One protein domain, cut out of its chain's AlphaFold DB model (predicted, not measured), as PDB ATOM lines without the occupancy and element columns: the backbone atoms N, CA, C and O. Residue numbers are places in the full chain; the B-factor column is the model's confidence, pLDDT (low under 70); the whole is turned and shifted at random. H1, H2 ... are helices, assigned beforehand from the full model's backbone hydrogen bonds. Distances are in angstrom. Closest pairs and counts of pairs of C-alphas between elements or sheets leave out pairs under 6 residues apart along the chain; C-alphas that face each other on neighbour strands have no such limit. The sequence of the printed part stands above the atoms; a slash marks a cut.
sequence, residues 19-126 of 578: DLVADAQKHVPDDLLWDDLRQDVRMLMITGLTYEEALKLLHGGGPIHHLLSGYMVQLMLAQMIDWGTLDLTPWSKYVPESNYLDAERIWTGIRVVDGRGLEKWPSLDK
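What this domain is: This is residues 19 to 126 of the 578 residues of an uncharacterized protein of Phytophthora megakarya (UniProt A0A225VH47). Three short helices, H1 to H3, gather loosely at one end, and two longer helices, H4 and H5, cross steeply at the other. H4 lies nearer the middle, and residues 115 to 126 fold back from H5 towards the end where H2 and H3 lie. The printed part has 108 residues, with five named helices in the order H1 to H5 and no named strand; its class is all helix. It is compact, with a radius of gyration of the C-alphas of 14.0 A and spans of 39 by 28 by 27 A.

How they stand to each other: Start at H1, residues 19 to 26: it is close to but not clearly touching H2, residues 39 to 45, and the closest C-alphas, of Ala 24 and Met 45, are 5.4 A apart. Their lines are about perpendicular, at 82 degrees. Next look at H3, residues 51 to 59: it touches H2, closest at the C-alphas of Leu 44 and Ala 54, 5.6 A apart, at a steep tilt of 56 degrees, opposite ways. H4, residues 70 to 83, is apart from H3, and is close to but not clearly touching H2, the closest C-alphas, of Gln 39 and Met 76, being 7.3 A apart. H5, residues 97 to 114, touches H4 with residues 99 to 107 alone, closest at the C-alphas of Ala 78 and Ala 103, 4.6 A apart, at a steep tilt of 59 degrees, the same way. In H1, H2, H3 and H4 every O i to N i+4 pair is within hydrogen-bond range; in H5, 13 of 14 are.

Where its parts are: Find C-alpha 19 at (-0.104, 59.819, 4.101), where H1 begins; it spans 10.7 A, H2 10.0 A and H3 12.4 A. H4 begins at C-alpha 70, (14.295, 55.002, 18.651), and spans 20.2 A. H5 runs 25.8 A to C-alpha 114 at (5.176, 33.252, 22.371).

The domain as a whole: The C-alphas farthest apart, of Asp 30 and Val 112, are 39.1 A apart. The printed part has no cut; the links H1 to H2 and H4 to H5 are long. Look for pLDDT under 70 at residues 19 to 21, 31, 61, 109 to 120 and 125 to 126.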
ATOM      1  N   ASP A  19      -0.532  59.103   5.310       53.84
ATOM      2  CA  ASP A  19      -0.104  59.819   4.101       53.84
ATOM      3  C   ASP A  19       1.359  59.485   3.734       53.84
ATOM      4  O   ASP A  19       1.631  59.193   2.571       53.84
ATOM      5  N   LEU A  20       2.298  59.452   4.694       64.25
ATOM      6  CA  LEU A  20       3.711  59.097   4.444       64.25
ATOM      7  C   LEU A  20       3.912  57.609   4.116       64.25
ATOM      8  O   LEU A  20       4.784  57.282   3.316       64.25
ATOM      9  N   VAL A  21       3.120  56.695   4.689       67.06
ATOM     10  CA  VAL A  21       3.117  55.279   4.283       67.06
ATOM     11  C   VAL A  21       2.571  55.152   2.871       67.06
ATOM     12  O   VAL A  21       3.195  54.491   2.047       67.06
ATOM     13  N   ALA A  22       1.438  55.792   2.573       72.12
ATOM     14  CA  ALA A  22       0.849  55.765   1.243       72.12
ATOM     15  C   ALA A  22       1.778  56.403   0.198       72.12
ATOM     16  O   ALA A  22       1.830  55.925  -0.930       72.12
ATOM     17  N   ASP A  23       2.535  57.447   0.550       71.88
ATOM     18  CA  ASP A  23       3.515  58.062  -0.346       71.88
ATOM     19  C   ASP A  23       4.766  57.195  -0.526       71.88
ATOM     20  O   ASP A  23       5.137  56.900  -1.662       71.88
ATOM     21  N   ALA A  24       5.346  56.659   0.552       77.25
ATOM     22  CA  ALA A  24       6.435  55.682   0.470       77.25
ATOM     23  C   ALA A  24       6.039  54.434  -0.346       77.25
ATOM     24  O   ALA A  24       6.857  53.900  -1.090       77.25
ATOM     25  N   GLN A  25       4.774  54.003  -0.269       80.94
ATOM     26  CA  GLN A  25       4.231  52.895  -1.060       80.94
ATOM     27  C   GLN A  25       4.142  53.194  -2.566       80.94
ATOM     28  O   GLN A  25       4.322  52.268  -3.350       80.94
ATOM     29  N   LYS A  26       3.947  54.453  -2.992       79.44
ATOM     30  CA  LYS A  26       4.024  54.853  -4.419       79.44
ATOM     31  C   LYS A  26       5.448  54.770  -4.981       79.44
ATOM     32  O   LYS A  26       5.617  54.684  -6.189       79.44
ATOM     33  N   HIS A  27       6.456  54.816  -4.108       74.69
ATOM     34  CA  HIS A  27       7.877  54.774  -4.460       74.69
ATOM     35  C   HIS A  27       8.487  53.363  -4.310       74.69
ATOM     36  O   HIS A  27       9.710  53.198  -4.338       74.69
ATOM     37  N   VAL A  28       7.646  52.333  -4.145       81.25
ATOM     38  CA  VAL A  28       8.033  50.920  -4.255       81.25
ATOM     39  C   VAL A  28       7.968  50.516  -5.736       81.25
ATOM     40  O   VAL A  28       6.958  50.802  -6.371       81.25
ATOM     41  N   PRO A  29       8.988  49.844  -6.303       78.50
ATOM     42  CA  PRO A  29       8.920  49.348  -7.682       78.50
ATOM     43  C   PRO A  29       7.797  48.319  -7.884       78.50
ATOM     44  O   PRO A  29       7.570  47.496  -7.002       78.50
ATOM     45  N   ASP A  30       7.166  48.290  -9.063       70.75
ATOM     46  CA  ASP A  30       5.954  47.487  -9.332       70.75
ATOM     47  C   ASP A  30       6.098  45.969  -9.049       70.75
ATOM     48  O   ASP A  30       5.137  45.305  -8.662       70.75
ATOM     49  N   ASP A  31       7.313  45.415  -9.162       67.06
ATOM     50  CA  ASP A  31       7.656  44.016  -8.835       67.06
ATOM     51  C   ASP A  31       7.797  43.722  -7.317       67.06
ATOM     52  O   ASP A  31       8.247  42.637  -6.902       67.06
ATOM     53  N   LEU A  32       7.479  44.682  -6.447       71.12
ATOM     54  CA  LEU A  32       7.648  44.603  -4.995       71.12
ATOM     55  C   LEU A  32       6.366  44.976  -4.246       71.12
ATOM     56  O   LEU A  32       5.771  46.027  -4.443       71.12
ATOM     57  N   LEU A  33       5.985  44.125  -3.292       78.00
ATOM     58  CA  LEU A  33       4.985  44.478  -2.287       78.00
ATOM     59  C   LEU A  33       5.685  45.140  -1.098       78.00
ATOM     60  O   LEU A  33       6.759  44.700  -0.687       78.00
ATOM     61  N   TRP A  34       5.044  46.141  -0.496       79.81
ATOM     62  CA  TRP A  34       5.545  46.840   0.696       79.81
ATOM     63  C   TRP A  34       5.972  45.881   1.821       79.81
ATOM     64  O   TRP A  34       7.064  46.008   2.370       79.81
ATOM     65  N   ASP A  35       5.156  44.866   2.112       76.81
ATOM     66  CA  ASP A  35       5.427  43.882   3.171       76.81
ATOM     67  C   ASP A  35       6.585  42.914   2.838       76.81
ATOM     68  O   ASP A  35       7.112  42.243   3.725       76.81
ATOM     69  N   ASP A  36       7.017  42.857   1.573       74.94
ATOM     70  CA  ASP A  36       8.105  42.002   1.072       74.94
ATOM     71  C   ASP A  36       9.505  42.624   1.315       74.94
ATOM     72  O   ASP A  36      10.529  41.938   1.166       74.94
ATOM     73  N   LEU A  37       9.534  43.914   1.701       78.88
ATOM     74  CA  LEU A  37      10.709  44.746   1.991       78.88
ATOM     75  C   LEU A  37      11.234  44.562   3.425       78.88
ATOM     76  O   LEU A  37      10.467  44.373   4.377       78.88
ATOM     77  N   ARG A  38      12.552  44.714   3.621       83.75
ATOM     78  CA  ARG A  38      13.155  44.701   4.966       83.75
ATOM     79  C   ARG A  38      12.686  45.902   5.799       83.75
ATOM     80  O   ARG A  38      12.395  46.969   5.260       83.75
ATOM     81  N   GLN A  39      12.591  45.717   7.116       83.25
ATOM     82  CA  GLN A  39      12.008  46.706   8.028       83.25
ATOM     83  C   GLN A  39      12.748  48.055   7.992       83.25
ATOM     84  O   GLN A  39      12.101  49.096   7.970       83.25
ATOM     85  N   ASP A  40      14.083  48.050   7.928       84.19
ATOM     86  CA  ASP A  40      14.897  49.270   7.852       84.19
ATOM     87  C   ASP A  40      14.762  49.995   6.502       84.19
ATOM     88  O   ASP A  40      14.647  51.217   6.498       84.19
ATOM     89  N   VAL A  41      14.653  49.266   5.383       86.12
ATOM     90  CA  VAL A  41      14.296  49.839   4.067       86.12
ATOM     91  C   VAL A  41      12.953  50.572   4.152       86.12
ATOM     92  O   VAL A  41      12.872  51.740   3.779       86.12
ATOM     93  N   ARG A  42      11.913  49.934   4.716       86.12
ATOM     94  CA  ARG A  42      10.594  50.568   4.908       86.12
ATOM     95  C   ARG A  42      10.675  51.821   5.778       86.12
ATOM     96  O   ARG A  42      10.100  52.841   5.412       86.12
ATOM     97  N   MET A  43      11.382  51.765   6.910       84.44
ATOM     98  CA  MET A  43      11.512  52.921   7.807       84.44
ATOM     99  C   MET A  43      12.294  54.084   7.169       84.44
ATOM    100  O   MET A  43      11.975  55.231   7.462       84.44
ATOM    101  N   LEU A  44      13.265  53.818   6.287       84.50
ATOM    102  CA  LEU A  44      13.965  54.854   5.514       84.50
ATOM    103  C   LEU A  44      13.084  55.450   4.402       84.50
ATOM    104  O   LEU A  44      13.062  56.666   4.228       84.50
ATOM    105  N   MET A  45      12.305  54.632   3.687       84.94
ATOM    106  CA  MET A  45      11.362  55.151   2.681       84.94
ATOM    107  C   MET A  45      10.276  56.035   3.319       84.94
ATOM    108  O   MET A  45       9.917  57.075   2.778       84.94
ATOM    109  N   ILE A  46       9.839  55.691   4.536       79.31
ATOM    110  CA  ILE A  46       8.964  56.516   5.388       79.31
ATOM    111  C   ILE A  46       9.548  57.906   5.710       79.31
ATOM    112  O   ILE A  46       8.777  58.828   5.966       79.31
ATOM    113  N   THR A  47      10.875  58.098   5.675       74.12
ATOM    114  CA  THR A  47      11.494  59.432   5.832       74.12
ATOM    115  C   THR A  47      11.559  60.244   4.531       74.12
ATOM    116  O   THR A  47      12.208  61.286   4.504       74.12
ATOM    117  N   GLY A  48      10.904  59.787   3.457       76.81
ATOM    118  CA  GLY A  48      10.884  60.452   2.148       76.81
ATOM    119  C   GLY A  48      12.064  60.104   1.236       76.81
ATOM    120  O   GLY A  48      12.306  60.814   0.265       76.81
ATOM    121  N   LEU A  49      12.808  59.033   1.537       81.56
ATOM    122  CA  LEU A  49      13.866  58.514   0.664       81.56
ATOM    123  C   LEU A  49      13.276  57.569  -0.386       81.56
ATOM    124  O   LEU A  49      12.401  56.757  -0.082       81.56
ATOM    125  N   THR A  50      13.807  57.597  -1.606       83.94
ATOM    126  CA  THR A  50      13.477  56.573  -2.609       83.94
ATOM    127  C   THR A  50      13.997  55.190  -2.191       83.94
ATOM    128  O   THR A  50      14.915  55.062  -1.377       83.94
ATOM    129  N   TYR A  51      13.444  54.126  -2.785       82.69
ATOM    130  CA  TYR A  51      13.922  52.750  -2.582       82.69
ATOM    131  C   TYR A  51      15.430  52.599  -2.870       82.69
ATOM    132  O   TYR A  51      16.143  51.923  -2.124       82.69
ATOM    133  N   GLU A  52      15.942  53.271  -3.908       81.19
ATOM    134  CA  GLU A  52      17.364  53.230  -4.265       81.19
ATOM    135  C   GLU A  52      18.254  53.994  -3.277       81.19
ATOM    136  O   GLU A  52      19.324  53.504  -2.908       81.19
ATOM    137  N   GLU A  53      17.820  55.167  -2.807       82.25
ATOM    138  CA  GLU A  53      18.546  55.929  -1.786       82.25
ATOM    139  C   GLU A  53      18.577  55.188  -0.453       82.25
ATOM    140  O   GLU A  53      19.641  55.094   0.157       82.25
ATOM    141  N   ALA A  54      17.451  54.606  -0.027       87.31
ATOM    142  CA  ALA A  54      17.365  53.803   1.188       87.31
ATOM    143  C   ALA A  54      18.351  52.621   1.157       87.31
ATOM    144  O   ALA A  54      19.083  52.403   2.125       87.31
ATOM    145  N   LEU A  55      18.437  51.897   0.033       85.50
ATOM    146  CA  LEU A  55      19.429  50.834  -0.153       85.50
ATOM    147  C   LEU A  55      20.864  51.383  -0.145       85.50
ATOM    148  O   LEU A  55      21.689  50.906   0.628       85.50
ATOM    149  N   LYS A  56      21.152  52.446  -0.904       85.31
ATOM    150  CA  LYS A  56      22.474  53.102  -0.938       85.31
ATOM    151  C   LYS A  56      22.950  53.549   0.454       85.31
ATOM    152  O   LYS A  56      24.134  53.411   0.766       85.31
ATOM    153  N   LEU A  57      22.042  54.031   1.305       85.31
ATOM    154  CA  LEU A  57      22.312  54.417   2.698       85.31
ATOM    155  C   LEU A  57      22.611  53.192   3.586       85.31
ATOM    156  O   LEU A  57      23.502  53.247   4.437       85.31
ATOM    157  N   LEU A  58      21.923  52.069   3.353       86.25
ATOM    158  CA  LEU A  58      22.140  50.794   4.048       86.25
ATOM    159  C   LEU A  58      23.458  50.107   3.652       86.25
ATOM    160  O   LEU A  58      24.194  49.659   4.534       86.25
ATOM    161  N   HIS A  59      23.788  50.053   2.356       81.56
ATOM    162  CA  HIS A  59      25.068  49.521   1.861       81.56
ATOM    163  C   HIS A  59      26.251  50.419   2.232       81.56
ATOM    164  O   HIS A  59      27.339  49.910   2.491       81.56
ATOM    165  N   GLY A  60      26.043  51.739   2.316       77.00
ATOM    166  CA  GLY A  60      27.066  52.712   2.713       77.00
ATOM    167  C   GLY A  60      27.612  52.528   4.136       77.00
ATOM    168  O   GLY A  60      28.625  53.130   4.482       77.00
ATOM    169  N   GLY A  61      26.969  51.695   4.965       68.69
ATOM    170  CA  GLY A  61      27.517  51.247   6.246       68.69
ATOM    171  C   GLY A  61      27.698  52.346   7.294       68.69
ATOM    172  O   GLY A  61      28.536  52.195   8.180       68.69
ATOM    173  N   GLY A  62      26.942  53.442   7.181       77.50
ATOM    174  CA  GLY A  62      26.978  54.579   8.098       77.50
ATOM    175  C   GLY A  62      26.022  54.460   9.300       77.50
ATOM    176  O   GLY A  62      25.242  53.510   9.409       77.50
ATOM    177  N   PRO A  63      26.046  55.443  10.218       81.81
ATOM    178  CA  PRO A  63      25.215  55.459  11.419       81.81
ATOM    179  C   PRO A  63      23.770  55.910  11.122       81.81
ATOM    180  O   PRO A  63      23.393  57.029  11.454       81.81
ATOM    181  N   ILE A  64      22.928  55.056  10.530       82.62
ATOM    182  CA  ILE A  64      21.566  55.463  10.100       82.62
ATOM    183  C   ILE A  64      20.568  55.686  11.251       82.62
ATOM    184  O   ILE A  64      19.501  56.250  11.045       82.62
ATOM    185  N   HIS A  65      20.884  55.227  12.465       76.94
ATOM    186  CA  HIS A  65      19.934  55.128  13.581       76.94
ATOM    187  C   HIS A  65      19.341  56.469  14.050       76.94
ATOM    188  O   HIS A  65      18.344  56.467  14.763       76.94
ATOM    189  N   HIS A  66      19.941  57.598  13.666       76.88
ATOM    190  CA  HIS A  66      19.438  58.943  13.955       76.88
ATOM    191  C   HIS A  66      18.296  59.378  13.016       76.88
ATOM    192  O   HIS A  66      17.538  60.277  13.364       76.88
ATOM    193  N   LEU A  67      18.153  58.723  11.856       74.75
ATOM    194  CA  LEU A  67      17.035  58.894  10.915       74.75
ATOM    195  C   LEU A  67      15.813  58.047  11.313       74.75
ATOM    196  O   LEU A  67      14.755  58.141  10.701       74.75
ATOM    197  N   LEU A  68      15.958  57.181  12.318       76.44
ATOM    198  CA  LEU A  68      14.987  56.158  12.679       76.44
ATOM    199  C   LEU A  68      14.408  56.439  14.067       76.44
ATOM    200  O   LEU A  68      15.129  56.764  15.008       76.44
ATOM    201  N   SER A  69      13.095  56.252  14.229       72.31
ATOM    202  CA  SER A  69      12.453  56.346  15.546       72.31
ATOM    203  C   SER A  69      13.093  55.354  16.523       72.31
ATOM    204  O   SER A  69      13.161  54.159  16.229       72.31
ATOM    205  N   GLY A  70      13.535  55.822  17.695       71.31
ATOM    206  CA  GLY A  70      14.295  55.002  18.651       71.31
ATOM    207  C   GLY A  70      13.594  53.696  19.048       71.31
ATOM    208  O   GLY A  70      14.237  52.658  19.149       71.31
ATOM    209  N   TYR A  71      12.262  53.702  19.156       74.75
ATOM    210  CA  TYR A  71      11.486  52.481  19.403       74.75
ATOM    211  C   TYR A  71      11.552  51.480  18.232       74.75
ATOM    212  O   TYR A  71      11.644  50.276  18.452       74.75
ATOM    213  N   MET A  72      11.575  51.961  16.985       76.50
ATOM    214  CA  MET A  72      11.767  51.101  15.810       76.50
ATOM    215  C   MET A  72      13.194  50.545  15.756       76.50
ATOM    216  O   MET A  72      13.370  49.373  15.435       76.50
ATOM    217  N   VAL A  73      14.208  51.335  16.135       83.00
ATOM    218  CA  VAL A  73      15.594  50.849  16.285       83.00
ATOM    219  C   VAL A  73      15.658  49.712  17.310       83.00
ATOM    220  O   VAL A  73      16.245  48.672  17.026       83.00
ATOM    221  N   GLN A  74      14.998  49.863  18.462       86.38
ATOM    222  CA  GLN A  74      14.926  48.834  19.507       86.38
ATOM    223  C   GLN A  74      14.203  47.557  19.038       86.38
ATOM    224  O   GLN A  74      14.686  46.453  19.290       86.38
ATOM    225  N   LEU A  75      13.091  47.679  18.299       78.88
ATOM    226  CA  LEU A  75      12.401  46.530  17.693       78.88
ATOM    227  C   LEU A  75      13.273  45.798  16.660       78.88
ATOM    228  O   LEU A  75      13.340  44.570  16.675       78.88
ATOM    229  N   MET A  76      13.959  46.533  15.781       86.69
ATOM    230  CA  MET A  76      14.822  45.940  14.755       86.69
ATOM    231  C   MET A  76      16.062  45.277  15.370       86.69
ATOM    232  O   MET A  76      16.417  44.171  14.970       86.69
ATOM    233  N   LEU A  77      16.671  45.874  16.401       87.81
ATOM    234  CA  LEU A  77      17.727  45.215  17.178       87.81
ATOM    235  C   LEU A  77      17.223  43.924  17.842       87.81
ATOM    236  O   LEU A  77      17.913  42.911  17.775       87.81
ATOM    237  N   ALA A  78      16.014  43.910  18.415       85.56
ATOM    238  CA  ALA A  78      15.439  42.698  19.008       85.56
ATOM    239  C   ALA A  78      15.240  41.577  17.967       85.56
ATOM    240  O   ALA A  78      15.506  40.410  18.260       85.56
ATOM    241  N   GLN A  79      14.840  41.924  16.735       84.81
ATOM    242  CA  GLN A  79      14.769  40.982  15.608       84.81
ATOM    243  C   GLN A  79      16.159  40.447  15.225       84.81
ATOM    244  O   GLN A  79      16.317  39.244  15.020       84.81
ATOM    245  N   MET A  80      17.181  41.309  15.170       87.56
ATOM    246  CA  MET A  80      18.553  40.892  14.858       87.56
ATOM    247  C   MET A  80      19.177  40.008  15.946       87.56
ATOM    248  O   MET A  80      19.913  39.079  15.618       87.56
ATOM    249  N   ILE A  81      18.875  40.268  17.222       86.06
ATOM    250  CA  ILE A  81      19.317  39.448  18.360       86.06
ATOM    251  C   ILE A  81      18.721  38.037  18.263       86.06
ATOM    252  O   ILE A  81      19.447  37.057  18.414       86.06
ATOM    253  N   ASP A  82      17.426  37.910  17.947       83.38
ATOM    254  CA  ASP A  82      16.756  36.604  17.887       83.38
ATOM    255  C   ASP A  82      17.287  35.680  16.781       83.38
ATOM    256  O   ASP A  82      17.294  34.457  16.939       83.38
ATOM    257  N   TRP A  83      17.746  36.277  15.678       81.19
ATOM    258  CA  TRP A  83      18.231  35.580  14.486       81.19
ATOM    259  C   TRP A  83      19.761  35.590  14.327       81.19
ATOM    260  O   TRP A  83      20.267  34.989  13.379       81.19
ATOM    261  N   GLY A  84      20.502  36.237  15.235       82.19
ATOM    262  CA  GLY A  84      21.968  36.322  15.194       82.19
ATOM    263  C   GLY A  84      22.524  37.168  14.040       82.19
ATOM    264  O   GLY A  84      23.604  36.879  13.535       82.19
ATOM    265  N   THR A  85      21.791  38.188  13.580       83.00
ATOM    266  CA  THR A  85      22.093  38.958  12.353       83.00
ATOM    267  C   THR A  85      22.606  40.383  12.604       83.00
ATOM    268  O   THR A  85      22.611  41.209  11.685       83.00
ATOM    269  N   LEU A  86      23.062  40.686  13.827       83.19
ATOM    270  CA  LEU A  86      23.616  41.999  14.194       83.19
ATOM    271  C   LEU A  86      24.824  42.381  13.324       83.19
ATOM    272  O   LEU A  86      24.835  43.468  12.745       83.19
ATOM    273  N   ASP A  87      25.787  41.468  13.169       79.56
ATOM    274  CA  ASP A  87      27.005  41.678  12.369       79.56
ATOM    275  C   ASP A  87      26.722  41.744  10.857       79.56
ATOM    276  O   ASP A  87      27.481  42.343  10.097       79.56
ATOM    277  N   LEU A  88      25.594  41.172  10.418       74.88
ATOM    278  CA  LEU A  88      25.117  41.212   9.029       74.88
ATOM    279  C   LEU A  88      24.364  42.511   8.689       74.88
ATOM    280  O   LEU A  88      23.878  42.673   7.570       74.88
ATOM    281  N   THR A  89      24.238  43.434   9.646       81.81
ATOM    282  CA  THR A  89      23.517  44.700   9.482       81.81
ATOM    283  C   THR A  89      24.476  45.868   9.752       81.81
ATOM    284  O   THR A  89      24.617  46.277  10.902       81.81
ATOM    285  N   PRO A  90      25.149  46.432   8.724       80.38
ATOM    286  CA  PRO A  90      26.311  47.319   8.894       80.38
ATOM    287  C   PRO A  90      26.121  48.550   9.791       80.38
ATOM    288  O   PRO A  90      27.102  49.056  10.341       80.38
ATOM    289  N   TRP A  91      24.886  49.035   9.941       86.25
ATOM    290  CA  TRP A  91      24.549  50.200  10.757       86.25
ATOM    291  C   TRP A  91      24.380  49.898  12.257       86.25
ATOM    292  O   TRP A  91      24.397  50.833  13.062       86.25
ATOM    293  N   SER A  92      24.239  48.623  12.649       86.69
ATOM    294  CA  SER A  92      23.944  48.201  14.030       86.69
ATOM    295  C   SER A  92      25.008  48.695  15.017       86.69
ATOM    296  O   SER A  92      24.686  49.382  15.981       86.69
ATOM    297  N   LYS A  93      26.288  48.469  14.694       86.25
ATOM    298  CA  LYS A  93      27.489  48.827  15.475       86.25
ATOM    299  C   LYS A  93      27.638  50.312  15.857       86.25
ATOM    300  O   LYS A  93      28.544  50.643  16.615       86.25
ATOM    301  N   TYR A  94      26.807  51.206  15.316       85.88
ATOM    302  CA  TYR A  94      26.784  52.629  15.677       85.88
ATOM    303  C   TYR A  94      25.666  52.995  16.661       85.88
ATOM    304  O   TYR A  94      25.619  54.138  17.112       85.88
ATOM    305  N   VAL A  95      24.732  52.089  16.954       85.12
ATOM    306  CA  VAL A  95      23.589  52.368  17.831       85.12
ATOM    307  C   VAL A  95      24.056  52.473  19.295       85.12
ATOM    308  O   VAL A  95      24.802  51.607  19.751       85.12
ATOM    309  N   PRO A  96      23.601  53.473  20.078       86.00
ATOM    310  CA  PRO A  96      23.931  53.567  21.500       86.00
ATOM    311  C   PRO A  96      23.456  52.359  22.321       86.00
ATOM    312  O   PRO A  96      22.314  51.914  22.173       86.00
ATOM    313  N   GLU A  97      24.309  51.905  23.247       81.56
ATOM    314  CA  GLU A  97      24.143  50.727  24.123       81.56
ATOM    315  C   GLU A  97      22.779  50.649  24.830       81.56
ATOM    316  O   GLU A  97      22.202  49.571  24.960       81.56
ATOM    317  N   SER A  98      22.191  51.790  25.210       79.19
ATOM    318  CA  SER A  98      20.856  51.841  25.821       79.19
ATOM    319  C   SER A  98      19.775  51.151  24.982       79.19
ATOM    320  O   SER A  98      18.883  50.512  25.533       79.19
ATOM    321  N   ASN A  99      19.865  51.231  23.650       79.31
ATOM    322  CA  ASN A  99      18.903  50.586  22.757       79.31
ATOM    323  C   ASN A  99      19.128  49.079  22.645       79.31
ATOM    324  O   ASN A  99      18.173  48.365  22.362       79.31
ATOM    325  N   TYR A 100      20.348  48.589  22.887       82.38
ATOM    326  CA  TYR A 100      20.621  47.156  22.988       82.38
ATOM    327  C   TYR A 100      20.029  46.573  24.274       82.38
ATOM    328  O   TYR A 100      19.419  45.510  24.223       82.38
ATOM    329  N   LEU A 101      20.116  47.293  25.399       78.81
ATOM    330  CA  LEU A 101      19.491  46.890  26.667       78.81
ATOM    331  C   LEU A 101      17.952  46.882  26.575       78.81
ATOM    332  O   LEU A 101      17.303  45.933  27.020       78.81
ATOM    333  N   ASP A 102      17.354  47.901  25.947       76.19
ATOM    334  CA  ASP A 102      15.911  47.910  25.665       76.19
ATOM    335  C   ASP A 102      15.517  46.806  24.658       76.19
ATOM    336  O   ASP A 102      14.501  46.134  24.848       76.19
ATOM    337  N   ALA A 103      16.332  46.549  23.628       84.19
ATOM    338  CA  ALA A 103      16.102  45.478  22.656       84.19
ATOM    339  C   ALA A 103      16.213  44.073  23.268       84.19
ATOM    340  O   ALA A 103      15.385  43.218  22.966       84.19
ATOM    341  N   GLU A 104      17.172  43.827  24.165       79.12
ATOM    342  CA  GLU A 104      17.283  42.571  24.916       79.12
ATOM    343  C   GLU A 104      16.055  42.366  25.815       79.12
ATOM    344  O   GLU A 104      15.487  41.273  25.865       79.12
ATOM    345  N   ARG A 105      15.571  43.431  26.470       78.50
ATOM    346  CA  ARG A 105      14.340  43.405  27.277       78.50
ATOM    347  C   ARG A 105      13.088  43.118  26.434       78.50
ATOM    348  O   ARG A 105      12.205  42.389  26.889       78.50
ATOM    349  N   ILE A 106      13.009  43.648  25.213       73.06
ATOM    350  CA  ILE A 106      11.949  43.329  24.240       73.06
ATOM    351  C   ILE A 106      12.059  41.864  23.792       73.06
ATOM    352  O   ILE A 106      11.079  41.121  23.853       73.06
ATOM    353  N   TRP A 107      13.251  41.429  23.382       79.38
ATOM    354  CA  TRP A 107      13.525  40.086  22.870       79.38
ATOM    355  C   TRP A 107      13.232  38.990  23.901       79.38
ATOM    356  O   TRP A 107      12.464  38.063  23.623       79.38
ATOM    357  N   THR A 108      13.771  39.122  25.116       71.12
ATOM    358  CA  THR A 108      13.498  38.202  26.233       71.12
ATOM    359  C   THR A 108      12.010  38.174  26.581       71.12
ATOM    360  O   THR A 108      11.437  37.092  26.722       71.12
ATOM    361  N   GLY A 109      11.352  39.338  26.629       67.12
ATOM    362  CA  GLY A 109       9.911  39.452  26.864       67.12
ATOM    363  C   GLY A 109       9.045  38.756  25.807       67.12
ATOM    364  O   GLY A 109       7.991  38.220  26.144       67.12
ATOM    365  N   ILE A 110       9.484  38.713  24.546       62.53
ATOM    366  CA  ILE A 110       8.770  38.021  23.460       62.53
ATOM    367  C   ILE A 110       9.044  36.510  23.496       62.53
ATOM    368  O   ILE A 110       8.092  35.725  23.487       62.53
ATOM    369  N   ARG A 111      10.312  36.087  23.632       59.75
ATOM    370  CA  ARG A 111      10.688  34.661  23.707       59.75
ATOM    371  C   ARG A 111      10.003  33.911  24.848       59.75
ATOM    372  O   ARG A 111       9.565  32.781  24.647       59.75
ATOM    373  N   VAL A 112       9.896  34.534  26.023       51.78
ATOM    374  CA  VAL A 112       9.267  33.935  27.216       51.78
ATOM    375  C   VAL A 112       7.749  33.748  27.051       51.78
ATOM    376  O   VAL A 112       7.161  32.928  27.755       51.78
ATOM    377  N   VAL A 113       7.107  34.474  26.128       43.75
ATOM    378  CA  VAL A 113       5.640  34.506  25.977       43.75
ATOM    379  C   VAL A 113       5.137  33.680  24.793       43.75
ATOM    380  O   VAL A 113       4.179  32.928  24.952       43.75
ATOM    381  N   ASP A 114       5.740  33.817  23.609       48.06
ATOM    382  CA  ASP A 114       5.176  33.252  22.371       48.06
ATOM    383  C   ASP A 114       5.809  31.915  21.940       48.06
ATOM    384  O   ASP A 114       5.175  31.151  21.205       48.06
ATOM    385  N   GLY A 115       7.044  31.613  22.371       42.16
ATOM    386  CA  GLY A 115       7.816  30.401  22.028       42.16
ATOM    387  C   GLY A 115       8.245  30.288  20.554       42.16
ATOM    388  O   GLY A 115       9.295  29.729  20.245       42.16
ATOM    389  N   ARG A 116       7.461  30.868  19.645       49.50
ATOM    390  CA  ARG A 116       7.862  31.286  18.300       49.50
ATOM    391  C   ARG A 116       8.673  32.577  18.432       49.50
ATOM    392  O   ARG A 116       8.277  33.466  19.182       49.50
ATOM    393  N   GLY A 117       9.787  32.659  17.711       53.66
ATOM    394  CA  GLY A 117      10.624  33.857  17.669       53.66
ATOM    395  C   GLY A 117       9.965  35.042  16.956       53.66
ATOM    396  O   GLY A 117       8.839  34.958  16.458       53.66
ATOM    397  N   LEU A 118      10.705  36.142  16.890       61.84
ATOM    398  CA  LEU A 118      10.373  37.316  16.091       61.84
ATOM    399  C   LEU A 118      10.386  37.003  14.587       61.84
ATOM    400  O   LEU A 118      11.015  36.041  14.136       61.84
ATOM    401  N   GLU A 119       9.719  37.848  13.794       65.31
ATOM    402  CA  GLU A 119       9.787  37.777  12.330       65.31
ATOM    403  C   GLU A 119      11.242  37.784  11.840       65.31
ATOM    404  O   GLU A 119      12.092  38.514  12.357       65.31
ATOM    405  N   LYS A 120      11.535  36.931  10.853       69.88
ATOM    406  CA  LYS A 120      12.905  36.665  10.415       69.88
ATOM    407  C   LYS A 120      13.532  37.890   9.766       69.88
ATOM    408  O   LYS A 120      13.101  38.287   8.688       69.88
ATOM    409  N   TRP A 121      14.626  38.387  10.349       77.50
ATOM    410  CA  TRP A 121      15.462  39.410   9.721       77.50
ATOM    411  C   TRP A 121      16.082  38.863   8.415       77.50
ATOM    412  O   TRP A 121      16.854  37.898   8.468       77.50
ATOM    413  N   PRO A 122      15.739  39.406   7.232       73.62
ATOM    414  CA  PRO A 122      16.245  38.913   5.957       73.62
ATOM    415  C   PRO A 122      17.578  39.577   5.580       73.62
ATOM    416  O   PRO A 122      17.846  40.734   5.919       73.62
ATOM    417  N   SER A 123      18.400  38.860   4.807       73.06
ATOM    418  CA  SER A 123      19.578  39.465   4.175       73.06
ATOM    419  C   SER A 123      19.165  40.503   3.127       73.06
ATOM    420  O   SER A 123      18.119  40.360   2.481       73.06
ATOM    421  N   LEU A 124      19.994  41.533   2.945       73.69
ATOM    422  CA  LEU A 124      19.723  42.625   2.007       73.69
ATOM    423  C   LEU A 124      19.741  42.136   0.549       73.69
ATOM    424  O   LEU A 124      18.929  42.591  -0.250       73.69
ATOM    425  N   ASP A 125      20.514  41.084   0.254       68.38
ATOM    426  CA  ASP A 125      20.668  40.476  -1.077       68.38
ATOM    427  C   ASP A 125      19.347  40.082  -1.776       68.38
ATOM    428  O   ASP A 125      19.323  39.886  -2.992       68.38
ATOM    429  N   LYS A 126      18.240  39.895  -1.036       68.44
ATOM    430  CA  LYS A 126      16.907  39.663  -1.630       68.44
ATOM    431  C   LYS A 126      16.375  40.930  -2.319       68.44
ATOM    432  O   LYS A 126      15.767  40.819  -3.380       68.44
TER     433      LYS A 126